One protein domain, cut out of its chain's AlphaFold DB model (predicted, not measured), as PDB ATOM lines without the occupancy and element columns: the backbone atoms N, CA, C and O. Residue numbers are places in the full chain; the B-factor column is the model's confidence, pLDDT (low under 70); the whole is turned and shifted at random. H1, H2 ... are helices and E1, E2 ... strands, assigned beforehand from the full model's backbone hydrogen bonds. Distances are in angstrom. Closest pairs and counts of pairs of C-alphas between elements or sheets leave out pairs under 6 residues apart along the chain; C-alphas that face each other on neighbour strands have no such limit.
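AT A GLANCE: This is residues 495 to 576 of the 581 residues of the protein "Adenine-specific DNA methylase" of Helicobacter pylori Puno135 (UniProt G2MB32). A small body of two hairpins and three helices has a long, looped tail of the printed part's early residues at one end, and this tail makes much of the length. In the body the short H4 sits between the hairpin E1 and E2 and the hairpin E3 and E4, with H3 near the second hairpin; H1 lies away in the tail region. The printed part has 82 residues, with four named helices and four named strands in the order H1, E1, E2, H2, H3, E3, E4, H4, and two antiparallel two-stranded sheets, E1 - E2 and E3 - E4. The class is mixed, helices and strands, with under half of the residues, 40, in named elements. The whole is loose, with a radius of gyration of the C-alphas of 14.8 A, and elongated, spanning 47 by 30 by 23 A.

HOW THE PARTS SIT: H1, residues 495 to 499, touches no helix. In the long link after it, residues 501 to 502 pair antiparallel with residues 511 to 512. E1, residues 519 to 522, and E2, residues 525 to 528, form a hairpin, antiparallel at 137 degrees, with N 520 and O 527 2.8 A apart, within hydrogen-bond range. H2, residues 530 to 535, is close to but not clearly touching H3, residues 540 to 548; the closest C-alphas, of Leu 533 and Ile 540, are 7.6 A apart. E3, residues 552 to 555, and E4, residues 559 to 562, form a hairpin, antiparallel at 173 degrees, with N 561 and O 554 2.8 A apart, within hydrogen-bond range. The closest C-alphas of H3 and E3, of Glu 545 and Val 552, are 6.3 A apart. The closest C-alphas of H4, residues 571 to 574, and E2, of Leu 528 and Leu 572, are 6.9 A apart; those of E4 and H4, of Val 559 and Ile 571, are 4.6 A apart. In H1, H2 and H3 every O i to N i+4 pair is within hydrogen-bond range; H4 is too short for such a pair.

IN THESE COORDINATES: H1 begins at C-alpha 495, (27.705, 46.330, -3.358), and measures 6.3 A. E1 measures 9.7 A, E2 10.2 A and H2 8.6 A. H3, the longest helix by residues, measures 12.0 A from C-alpha 540 at (28.793, 31.959, 6.661). E3 measures 7.2 A and E4 10.0 A. H4 measures 4.8 A and ends at C-alpha 574, (25.644, 24.513, -0.404).

THE WHOLE: The two C-alphas farthest apart, of Asp 506 and Gly 564, are 47.0 A apart. The printed part has no cut. The link from H1 to E1, 19 residues, is long; that from E4 to H4 is short, and the others are tight. The mean pLDDT of the printed part is 79.6, and residues 501 to 518, 520 to 523 and 525 are under 70.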
ATOM      1  N   GLU A 495      26.392  46.860  -3.733       79.25
ATOM      2  CA  GLU A 495      27.705  46.330  -3.358       79.25
ATOM      3  C   GLU A 495      28.159  45.226  -4.303       79.25
ATOM      4  O   GLU A 495      29.318  45.233  -4.712       79.25
ATOM      5  N   ILE A 496      27.260  44.317  -4.689       80.75
ATOM      6  CA  ILE A 496      27.575  43.262  -5.655       80.75
ATOM      7  C   ILE A 496      27.985  43.883  -6.989       80.75
ATOM      8  O   ILE A 496      29.064  43.584  -7.497       80.75
ATOM      9  N   LEU A 497      27.185  44.811  -7.524       80.00
ATOM     10  CA  LEU A 497      27.494  45.480  -8.790       80.00
ATOM     11  C   LEU A 497      28.835  46.223  -8.764       80.00
ATOM     12  O   LEU A 497      29.545  46.233  -9.764       80.00
ATOM     13  N   ARG A 498      29.207  46.830  -7.629       75.94
ATOM     14  CA  ARG A 498      30.507  47.510  -7.467       75.94
ATOM     15  C   ARG A 498      31.693  46.547  -7.406       75.94
ATOM     16  O   ARG A 498      32.815  46.974  -7.677       75.94
ATOM     17  N   LYS A 499      31.466  45.297  -7.002       73.19
ATOM     18  CA  LYS A 499      32.496  44.254  -6.878       73.19
ATOM     19  C   LYS A 499      32.684  43.448  -8.166       73.19
ATOM     20  O   LYS A 499      33.759  42.886  -8.365       73.19
ATOM     21  N   ILE A 500      31.672  43.389  -9.035       71.81
ATOM     22  CA  ILE A 500      31.758  42.681 -10.320       71.81
ATOM     23  C   ILE A 500      32.770  43.377 -11.240       71.81
ATOM     24  O   ILE A 500      32.711  44.590 -11.449       71.81
ATOM     25  N   LYS A 501      33.688  42.595 -11.819       68.19
ATOM     26  CA  LYS A 501      34.641  43.049 -12.836       68.19
ATOM     27  C   LYS A 501      34.394  42.298 -14.136       68.19
ATOM     28  O   LYS A 501      34.638  41.101 -14.216       68.19
ATOM     29  N   TYR A 502      33.933  43.013 -15.151       67.31
ATOM     30  CA  TYR A 502      33.795  42.457 -16.493       67.31
ATOM     31  C   TYR A 502      35.161  42.409 -17.181       67.31
ATOM     32  O   TYR A 502      35.931  43.370 -17.109       67.31
ATOM     33  N   GLU A 503      35.463  41.287 -17.826       63.28
ATOM     34  CA  GLU A 503      36.610  41.156 -18.711       63.28
ATOM     35  C   GLU A 503      36.312  41.830 -20.053       63.28
ATOM     36  O   GLU A 503      35.204  41.747 -20.582       63.28
ATOM     37  N   ASP A 504      37.326  42.474 -20.626       60.47
ATOM     38  CA  ASP A 504      37.264  43.001 -21.986       60.47
ATOM     39  C   ASP A 504      37.607  41.869 -22.965       60.47
ATOM     40  O   ASP A 504      38.773  41.643 -23.301       60.47
ATOM     41  N   ASN A 505      36.606  41.066 -23.333       62.47
ATOM     42  CA  ASN A 505      36.757  39.981 -24.300       62.47
ATOM     43  C   ASN A 505      35.564  39.915 -25.278       62.47
ATOM     44  O   ASN A 505      34.526  40.536 -25.063       62.47
ATOM     45  N   ASP A 506      35.709  39.152 -26.370       57.84
ATOM     46  CA  ASP A 506      34.697  39.042 -27.442       57.84
ATOM     47  C   ASP A 506      33.380  38.364 -26.999       57.84
ATOM     48  O   ASP A 506      32.466  38.189 -27.808       57.84
ATOM     49  N   LYS A 507      33.268  37.940 -25.732       56.22
ATOM     50  CA  LYS A 507      32.033  37.411 -25.153       56.22
ATOM     51  C   LYS A 507      31.377  38.517 -24.324       56.22
ATOM     52  O   LYS A 507      31.929  38.908 -23.295       56.22
ATOM     53  N   PRO A 508      30.182  38.994 -24.711       50.06
ATOM     54  CA  PRO A 508      29.440  39.932 -23.885       50.06
ATOM     55  C   PRO A 508      29.282  39.357 -22.473       50.06
ATOM     56  O   PRO A 508      28.851  38.215 -22.317       50.06
ATOM     57  N   LEU A 509      29.626  40.153 -21.456       53.53
ATOM     58  CA  LEU A 509      29.364  39.868 -20.038       53.53
ATOM     59  C   LEU A 509      30.194  38.745 -19.398       53.53
ATOM     60  O   LEU A 509      29.834  38.284 -18.320       53.53
ATOM     61  N   ALA A 510      31.323  38.334 -19.979       49.22
ATOM     62  CA  ALA A 510      32.287  37.546 -19.213       49.22
ATOM     63  C   ALA A 510      32.821  38.397 -18.046       49.22
ATOM     64  O   ALA A 510      33.382  39.468 -18.269       49.22
ATOM     65  N   TYR A 511      32.624  37.960 -16.803       52.19
ATOM     66  CA  TYR A 511      33.186  38.610 -15.618       52.19
ATOM     67  C   TYR A 511      34.098  37.655 -14.855       52.19
ATOM     68  O   TYR A 511      33.817  36.463 -14.746       52.19
ATOM     69  N   ASP A 512      35.184  38.204 -14.309       46.56
ATOM     70  CA  ASP A 512      35.948  37.559 -13.247       46.56
ATOM     71  C   ASP A 512      35.316  38.016 -11.932       46.56
ATOM     72  O   ASP A 512      35.339  39.194 -11.551       46.56
ATOM     73  N   GLU A 513      34.602  37.101 -11.293       50.59
ATOM     74  CA  GLU A 513      33.862  37.411 -10.088       50.59
ATOM     75  C   GLU A 513      34.837  37.596  -8.927       50.59
ATOM     76  O   GLU A 513      35.688  36.752  -8.702       50.59
ATOM     77  N   GLN A 514      34.695  38.633  -8.100       47.25
ATOM     78  CA  GLN A 514      35.547  38.804  -6.909       47.25
ATOM     79  C   GLN A 514      35.407  37.670  -5.866       47.25
ATOM     80  O   GLN A 514      36.118  37.652  -4.862       47.25
ATOM     81  N   TYR A 515      34.497  36.717  -6.095       50.06
ATOM     82  CA  TYR A 515      34.384  35.473  -5.344       50.06
ATOM     83  C   TYR A 515      35.173  34.300  -5.955       50.06
ATOM     84  O   TYR A 515      35.300  33.268  -5.298       50.06
ATOM     85  N   SER A 516      35.804  34.460  -7.123       50.00
ATOM     86  CA  SER A 516      36.828  33.531  -7.622       50.00
ATOM     87  C   SER A 516      38.011  33.447  -6.641       50.00
ATOM     88  O   SER A 516      38.492  32.354  -6.350       50.00
ATOM     89  N   ASP A 517      38.352  34.560  -5.975       55.78
ATOM     90  CA  ASP A 517      39.307  34.623  -4.853       55.78
ATOM     91  C   ASP A 517      38.827  33.898  -3.574       55.78
ATOM     92  O   ASP A 517      39.629  33.556  -2.691       55.78
ATOM     93  N   LEU A 518      37.514  33.659  -3.438       66.75
ATOM     94  CA  LEU A 518      36.966  32.866  -2.335       66.75
ATOM     95  C   LEU A 518      37.041  31.370  -2.588       66.75
ATOM     96  O   LEU A 518      36.911  30.603  -1.637       66.75
ATOM     97  N   VAL A 519      37.242  30.944  -3.830       70.00
ATOM     98  CA  VAL A 519      37.323  29.533  -4.185       70.00
ATOM     99  C   VAL A 519      38.776  29.191  -4.493       70.00
ATOM    100  O   VAL A 519      39.277  29.357  -5.597       70.00
ATOM    101  N   GLY A 520      39.480  28.686  -3.484       68.75
ATOM    102  CA  GLY A 520      40.822  28.141  -3.657       68.75
ATOM    103  C   GLY A 520      40.795  26.723  -4.229       68.75
ATOM    104  O   GLY A 520      39.807  26.006  -4.092       68.75
ATOM    105  N   CYS A 521      41.912  26.277  -4.801       66.12
ATOM    106  CA  CYS A 521      42.147  24.867  -5.106       66.12
ATOM    107  C   CYS A 521      43.266  24.336  -4.201       66.12
ATOM    108  O   CYS A 521      44.384  24.853  -4.213       66.12
ATOM    109  N   LYS A 522      42.975  23.304  -3.404       68.12
ATOM    110  CA  LYS A 522      43.959  22.577  -2.589       68.12
ATOM    111  C   LYS A 522      43.856  21.087  -2.896       68.12
ATOM    112  O   LYS A 522      42.796  20.497  -2.701       68.12
ATOM    113  N   ASN A 523      44.966  20.466  -3.297       65.50
ATOM    114  CA  ASN A 523      45.059  19.028  -3.592       65.50
ATOM    115  C   ASN A 523      43.952  18.540  -4.546       65.50
ATOM    116  O   ASN A 523      43.225  17.612  -4.207       65.50
ATOM    117  N   GLU A 524      43.789  19.209  -5.694       70.44
ATOM    118  CA  GLU A 524      42.781  18.873  -6.721       70.44
ATOM    119  C   GLU A 524      41.313  18.978  -6.248       70.44
ATOM    120  O   GLU A 524      40.405  18.488  -6.913       70.44
ATOM    121  N   SER A 525      41.064  19.648  -5.116       68.56
ATOM    122  CA  SER A 525      39.721  19.922  -4.587       68.56
ATOM    123  C   SER A 525      39.499  21.419  -4.372       68.56
ATOM    124  O   SER A 525      40.399  22.124  -3.903       68.56
ATOM    125  N   TYR A 526      38.302  21.899  -4.705       80.00
ATOM    126  CA  TYR A 526      37.909  23.288  -4.490       80.00
ATOM    127  C   TYR A 526      37.549  23.525  -3.016       80.00
ATOM    128  O   TYR A 526      36.904  22.697  -2.372       80.00
ATOM    129  N   THR A 527      37.998  24.648  -2.462       82.94
ATOM    130  CA  THR A 527      37.834  25.011  -1.050       82.94
ATOM    131  C   THR A 527      37.383  26.452  -0.914       82.94
ATOM    132  O   THR A 527      37.876  27.315  -1.635       82.94
ATOM    133  N   LEU A 528      36.528  26.730   0.062       85.44
ATOM    134  CA  LEU A 528      36.094  28.077   0.398       85.44
ATOM    135  C   LEU A 528      37.107  28.778   1.318       85.44
ATOM    136  O   LEU A 528      37.495  28.253   2.362       85.44
ATOM    137  N   ASN A 529      37.499  29.999   0.970       86.06
ATOM    138  CA  ASN A 529      38.400  30.841   1.745       86.06
ATOM    139  C   ASN A 529      37.650  31.530   2.897       86.06
ATOM    140  O   ASN A 529      37.272  32.700   2.818       86.06
ATOM    141  N   LEU A 530      37.443  30.790   3.989       85.31
ATOM    142  CA  LEU A 530      36.728  31.280   5.175       85.31
ATOM    143  C   LEU A 530      37.369  32.534   5.788       85.31
ATOM    144  O   LEU A 530      36.655  33.441   6.197       85.31
ATOM    145  N   ASN A 531      38.701  32.633   5.777       84.75
ATOM    146  CA  ASN A 531      39.410  33.796   6.320       84.75
ATOM    147  C   ASN A 531      39.136  35.077   5.517       84.75
ATOM    148  O   ASN A 531      39.129  36.170   6.081       84.75
ATOM    149  N   ALA A 532      38.972  34.972   4.195       84.38
ATOM    150  CA  ALA A 532      38.616  36.121   3.364       84.38
ATOM    151  C   ALA A 532      37.176  36.572   3.645       84.38
ATOM    152  O   ALA A 532      36.941  37.760   3.847       84.38
ATOM    153  N   LEU A 533      36.248  35.620   3.750       84.44
ATOM    154  CA  LEU A 533      34.849  35.869   4.100       84.44
ATOM    155  C   LEU A 533      34.694  36.522   5.476       84.44
ATOM    156  O   LEU A 533      33.991  37.521   5.608       84.44
ATOM    157  N   GLU A 534      35.414  36.026   6.480       83.94
ATOM    158  CA  GLU A 534      35.413  36.603   7.825       83.94
ATOM    159  C   GLU A 534      35.938  38.048   7.819       83.94
ATOM    160  O   GLU A 534      35.336  38.934   8.423       83.94
ATOM    161  N   LYS A 535      37.004  38.336   7.058       84.69
ATOM    162  CA  LYS A 535      37.519  39.708   6.878       84.69
ATOM    163  C   LYS A 535      36.540  40.635   6.159       84.69
ATOM    164  O   LYS A 535      36.603  41.845   6.363       84.69
ATOM    165  N   MET A 536      35.662  40.085   5.326       82.81
ATOM    166  CA  MET A 536      34.566  40.814   4.682       82.81
ATOM    167  C   MET A 536      33.350  40.987   5.607       82.81
ATOM    168  O   MET A 536      32.375  41.613   5.203       82.81
ATOM    169  N   GLY A 537      33.397  40.447   6.832       87.62
ATOM    170  CA  GLY A 537      32.297  40.491   7.792       87.62
ATOM    171  C   GLY A 537      31.185  39.481   7.505       87.62
ATOM    172  O   GLY A 537      30.090  39.639   8.040       87.62
ATOM    173  N   VAL A 538      31.435  38.470   6.665       91.00
ATOM    174  CA  VAL A 538      30.428  37.475   6.281       91.00
ATOM    175  C   VAL A 538      30.237  36.440   7.386       91.00
ATOM    176  O   VAL A 538      31.164  35.717   7.751       91.00
ATOM    177  N   ASP A 539      28.997  36.298   7.846       92.81
ATOM    178  CA  ASP A 539      28.567  35.194   8.696       92.81
ATOM    179  C   ASP A 539      28.110  34.022   7.817       92.81
ATOM    180  O   ASP A 539      26.957  33.922   7.379       92.81
ATOM    181  N   ILE A 540      29.052  33.126   7.513       92.94
ATOM    182  CA  ILE A 540      28.793  31.959   6.661       92.94
ATOM    183  C   ILE A 540      27.805  30.995   7.299       92.94
ATOM    184  O   ILE A 540      26.993  30.402   6.588       92.94
ATOM    185  N   LYS A 541      27.834  30.857   8.626       92.75
ATOM    186  CA  LYS A 541      26.904  29.980   9.329       92.75
ATOM    187  C   LYS A 541      25.477  30.479   9.134       92.75
ATOM    188  O   LYS A 541      24.640  29.723   8.652       92.75
ATOM    189  N   GLU A 542      25.219  31.749   9.438       93.94
ATOM    190  CA  GLU A 542      23.886  32.340   9.295       93.94
ATOM    191  C   GLU A 542      23.433  32.368   7.823       93.94
ATOM    192  O   GLU A 542      22.269  32.096   7.531       93.94
ATOM    193  N   THR A 543      24.359  32.609   6.884       95.38
ATOM    194  CA  THR A 543      24.078  32.524   5.439       95.38
ATOM    195  C   THR A 543      23.590  31.126   5.048       95.38
ATOM    196  O   THR A 543      22.553  30.990   4.400       95.38
ATOM    197  N   LEU A 544      24.306  30.075   5.458       95.00
ATOM    198  CA  LEU A 544      23.941  28.687   5.162       95.00
ATOM    199  C   LEU A 544      22.602  28.302   5.803       95.00
ATOM    200  O   LEU A 544      21.792  27.637   5.158       95.00
ATOM    201  N   GLU A 545      22.343  28.741   7.038       94.12
ATOM    202  CA  GLU A 545      21.065  28.497   7.720       94.12
ATOM    203  C   GLU A 545      19.884  29.182   7.017       94.12
ATOM    204  O   GLU A 545      18.810  28.591   6.912       94.12
ATOM    205  N   ASN A 546      20.076  30.396   6.492       95.00
ATOM    206  CA  ASN A 546      19.066  31.095   5.694       95.00
ATOM    207  C   ASN A 546      18.786  30.372   4.368       95.00
ATOM    208  O   ASN A 546      17.627  30.100   4.045       95.00
ATOM    209  N   LEU A 547      19.847  29.995   3.649       93.31
ATOM    210  CA  LEU A 547      19.766  29.307   2.361       93.31
ATOM    211  C   LEU A 547      19.098  27.939   2.453       93.31
ATOM    212  O   LEU A 547      18.284  27.598   1.607       93.31
ATOM    213  N   TRP A 548      19.450  27.134   3.451       93.19
ATOM    214  CA  TRP A 548      18.961  25.757   3.539       93.19
ATOM    215  C   TRP A 548      17.721  25.617   4.413       93.19
ATOM    216  O   TRP A 548      17.054  24.587   4.360       93.19
ATOM    217  N   GLY A 549      17.423  26.619   5.243       92.50
ATOM    218  CA  GLY A 549      16.388  26.529   6.270       92.50
ATOM    219  C   GLY A 549      16.663  25.473   7.341       92.50
ATOM    220  O   GLY A 549      15.765  25.083   8.085       92.50
ATOM    221  N   LEU A 550      17.908  25.001   7.431       92.25
ATOM    222  CA  LEU A 550      18.358  23.985   8.372       92.25
ATOM    223  C   LEU A 550      19.500  24.541   9.211       92.25
ATOM    224  O   LEU A 550      20.363  25.254   8.708       92.25
ATOM    225  N   LYS A 551      19.541  24.156  10.488       91.00
ATOM    226  CA  LYS A 551      20.634  24.551  11.383       91.00
ATOM    227  C   LYS A 551      21.950  23.925  10.952       91.00
ATOM    228  O   LYS A 551      21.982  22.745  10.606       91.00
ATOM    229  N   VAL A 552      23.035  24.677  11.074       93.00
ATOM    230  CA  VAL A 552      24.384  24.164  10.828       93.00
ATOM    231  C   VAL A 552      24.920  23.523  12.110       93.00
ATOM    232  O   VAL A 552      25.016  24.178  13.147       93.00
ATOM    233  N   GLU A 553      25.269  22.233  12.054       91.69
ATOM    234  CA  GLU A 553      25.958  21.538  13.157       91.69
ATOM    235  C   GLU A 553      27.449  21.872  13.161       91.69
ATOM    236  O   GLU A 553      28.042  22.114  14.210       91.69
ATOM    237  N   PHE A 554      28.047  21.870  11.972       91.44
ATOM    238  CA  PHE A 554      29.467  22.094  11.747       91.44
ATOM    239  C   PHE A 554      29.700  22.464  10.278       91.44
ATOM    240  O   PHE A 554      28.973  22.007   9.393       91.44
ATOM    241  N   PHE A 555      30.736  23.254  10.017       93.75
ATOM    242  CA  PHE A 555      31.254  23.490   8.676       93.75
ATOM    243  C   PHE A 555      32.768  23.722   8.708       93.75
ATOM    244  O   PHE A 555      33.334  24.102   9.733       93.75
ATOM    245  N   ASN A 556      33.424  23.495   7.572       92.25
ATOM    246  CA  ASN A 556      34.819  23.851   7.321       92.25
ATOM    247  C   ASN A 556      34.981  24.359   5.873       92.25
ATOM    248  O   ASN A 556      33.999  24.555   5.164       92.25
ATOM    249  N   GLU A 557      36.218  24.555   5.410       89.94
ATOM    250  CA  GLU A 557      36.515  25.048   4.053       89.94
ATOM    251  C   GLU A 557      36.031  24.135   2.903       89.94
ATOM    252  O   GLU A 557      36.098  24.533   1.744       89.94
ATOM    253  N   ARG A 558      35.550  22.917   3.180       89.31
ATOM    254  CA  ARG A 558      35.135  21.923   2.172       89.31
ATOM    255  C   ARG A 558      33.692  21.481   2.309       89.31
ATOM    256  O   ARG A 558      33.033  21.251   1.300       89.31
ATOM    257  N   VAL A 559      33.207  21.317   3.534       93.06
ATOM    258  CA  VAL A 559      31.920  20.682   3.809       93.06
ATOM    259  C   VAL A 559      31.138  21.417   4.885       93.06
ATOM    260  O   VAL A 559      31.701  22.054   5.772       93.06
ATOM    261  N   VAL A 560      29.820  21.273   4.819       95.12
ATOM    262  CA  VAL A 560      28.867  21.657   5.857       95.12
ATOM    263  C   VAL A 560      28.001  20.453   6.210       95.12
ATOM    264  O   VAL A 560      27.582  19.681   5.341       95.12
ATOM    265  N   LYS A 561      27.707  20.302   7.500       95.31
ATOM    266  CA  LYS A 561      26.727  19.348   8.007       95.31
ATOM    267  C   LYS A 561      25.542  20.094   8.606       95.31
ATOM    268  O   LYS A 561      25.687  20.859   9.562       95.31
ATOM    269  N   PHE A 562      24.364  19.836   8.051       94.31
ATOM    270  CA  PHE A 562      23.105  20.372   8.551       94.31
ATOM    271  C   PHE A 562      22.450  19.406   9.534       94.31
ATOM    272  O   PHE A 562      22.525  18.184   9.379       94.31
ATOM    273  N   LYS A 563      21.762  19.957  10.531       90.88
ATOM    274  CA  LYS A 563      21.032  19.180  11.525       90.88
ATOM    275  C   LYS A 563      19.908  18.393  10.857       90.88
ATOM    276  O   LYS A 563      19.061  18.972  10.186       90.88
ATOM    277  N   GLY A 564      19.885  17.083  11.097       88.00
ATOM    278  CA  GLY A 564      18.913  16.166  10.495       88.00
ATOM    279  C   GLY A 564      19.327  15.593   9.136       88.00
ATOM    280  O   GLY A 564      18.609  14.743   8.620       88.00
ATOM    281  N   ASN A 565      20.482  15.990   8.585       87.75
ATOM    282  CA  ASN A 565      21.047  15.362   7.391       87.75
ATOM    283  C   ASN A 565      22.070  14.281   7.773       87.75
ATOM    284  O   ASN A 565      23.005  14.528   8.536       87.75
ATOM    285  N   ASP A 566      21.939  13.100   7.163       82.94
ATOM    286  CA  ASP A 566      22.846  11.966   7.397       82.94
ATOM    287  C   ASP A 566      24.226  12.144   6.743       82.94
ATOM    288  O   ASP A 566      25.186  11.468   7.114       82.94
ATOM    289  N   LYS A 567      24.338  13.032   5.747       88.31
ATOM    290  CA  LYS A 567      25.557  13.245   4.957       88.31
ATOM    291  C   LYS A 567      25.985  14.704   4.957       88.31
ATOM    292  O   LYS A 567      25.156  15.613   4.944       88.31
ATOM    293  N   GLU A 568      27.297  14.891   4.911       93.12
ATOM    294  CA  GLU A 568      27.931  16.179   4.654       93.12
ATOM    295  C   GLU A 568      27.666  16.633   3.213       93.12
ATOM    296  O   GLU A 568      27.586  15.820   2.285       93.12
ATOM    297  N   VAL A 569      27.527  17.943   3.033       92.25
ATOM    298  CA  VAL A 569      27.347  18.594   1.736       92.25
ATOM    299  C   VAL A 569      28.591  19.420   1.447       92.25
ATOM    300  O   VAL A 569      29.098  20.105   2.331       92.25
ATOM    301  N   GLU A 570      29.084  19.377   0.213       91.12
ATOM    302  CA  GLU A 570      30.166  20.257  -0.229       91.12
ATOM    303  C   GLU A 570      29.759  21.728  -0.060       91.12
ATOM    304  O   GLU A 570      28.691  22.141  -0.514       91.12
ATOM    305  N   ILE A 571      30.603  22.529   0.592       89.69
ATOM    306  CA  ILE A 571      30.242  23.890   1.004       89.69
ATOM    307  C   ILE A 571      29.956  24.805  -0.193       89.69
ATOM    308  O   ILE A 571      29.014  25.590  -0.155       89.69
ATOM    309  N   LEU A 572      30.691  24.648  -1.298       87.50
ATOM    310  CA  LEU A 572      30.463  25.411  -2.531       87.50
ATOM    311  C   LEU A 572      29.132  25.045  -3.184       87.50
ATOM    312  O   LEU A 572      28.410  25.912  -3.670       87.50
ATOM    313  N   LYS A 573      28.757  23.763  -3.129       87.81
ATOM    314  CA  LYS A 573      27.438  23.311  -3.571       87.81
ATOM    315  C   LYS A 573      26.337  23.864  -2.668       87.81
ATOM    316  O   LYS A 573      25.279  24.230  -3.170       87.81
ATOM    317  N   ALA A 574      26.584  23.942  -1.361       89.88
ATOM    318  CA  ALA A 574      25.644  24.513  -0.404       89.88
ATOM    319  C   ALA A 574      25.450  26.028  -0.582       89.88
ATOM    320  O   ALA A 574      24.352  26.518  -0.335       89.88
ATOM    321  N   LEU A 575      26.477  26.740  -1.051       88.56
ATOM    322  CA  LEU A 575      26.448  28.177  -1.340       88.56
ATOM    323  C   LEU A 575      26.116  28.506  -2.799       88.56
ATOM    324  O   LEU A 575      26.083  29.680  -3.143       88.56
ATOM    325  N   LYS A 576      25.859  27.508  -3.653       84.44
ATOM    326  CA  LYS A 576      25.747  27.694  -5.107       84.44
ATOM    327  C   LYS A 576      24.786  28.820  -5.501       84.44
ATOM    328  O   LYS A 576      25.092  29.544  -6.433       84.44
TER     329      LYS A 576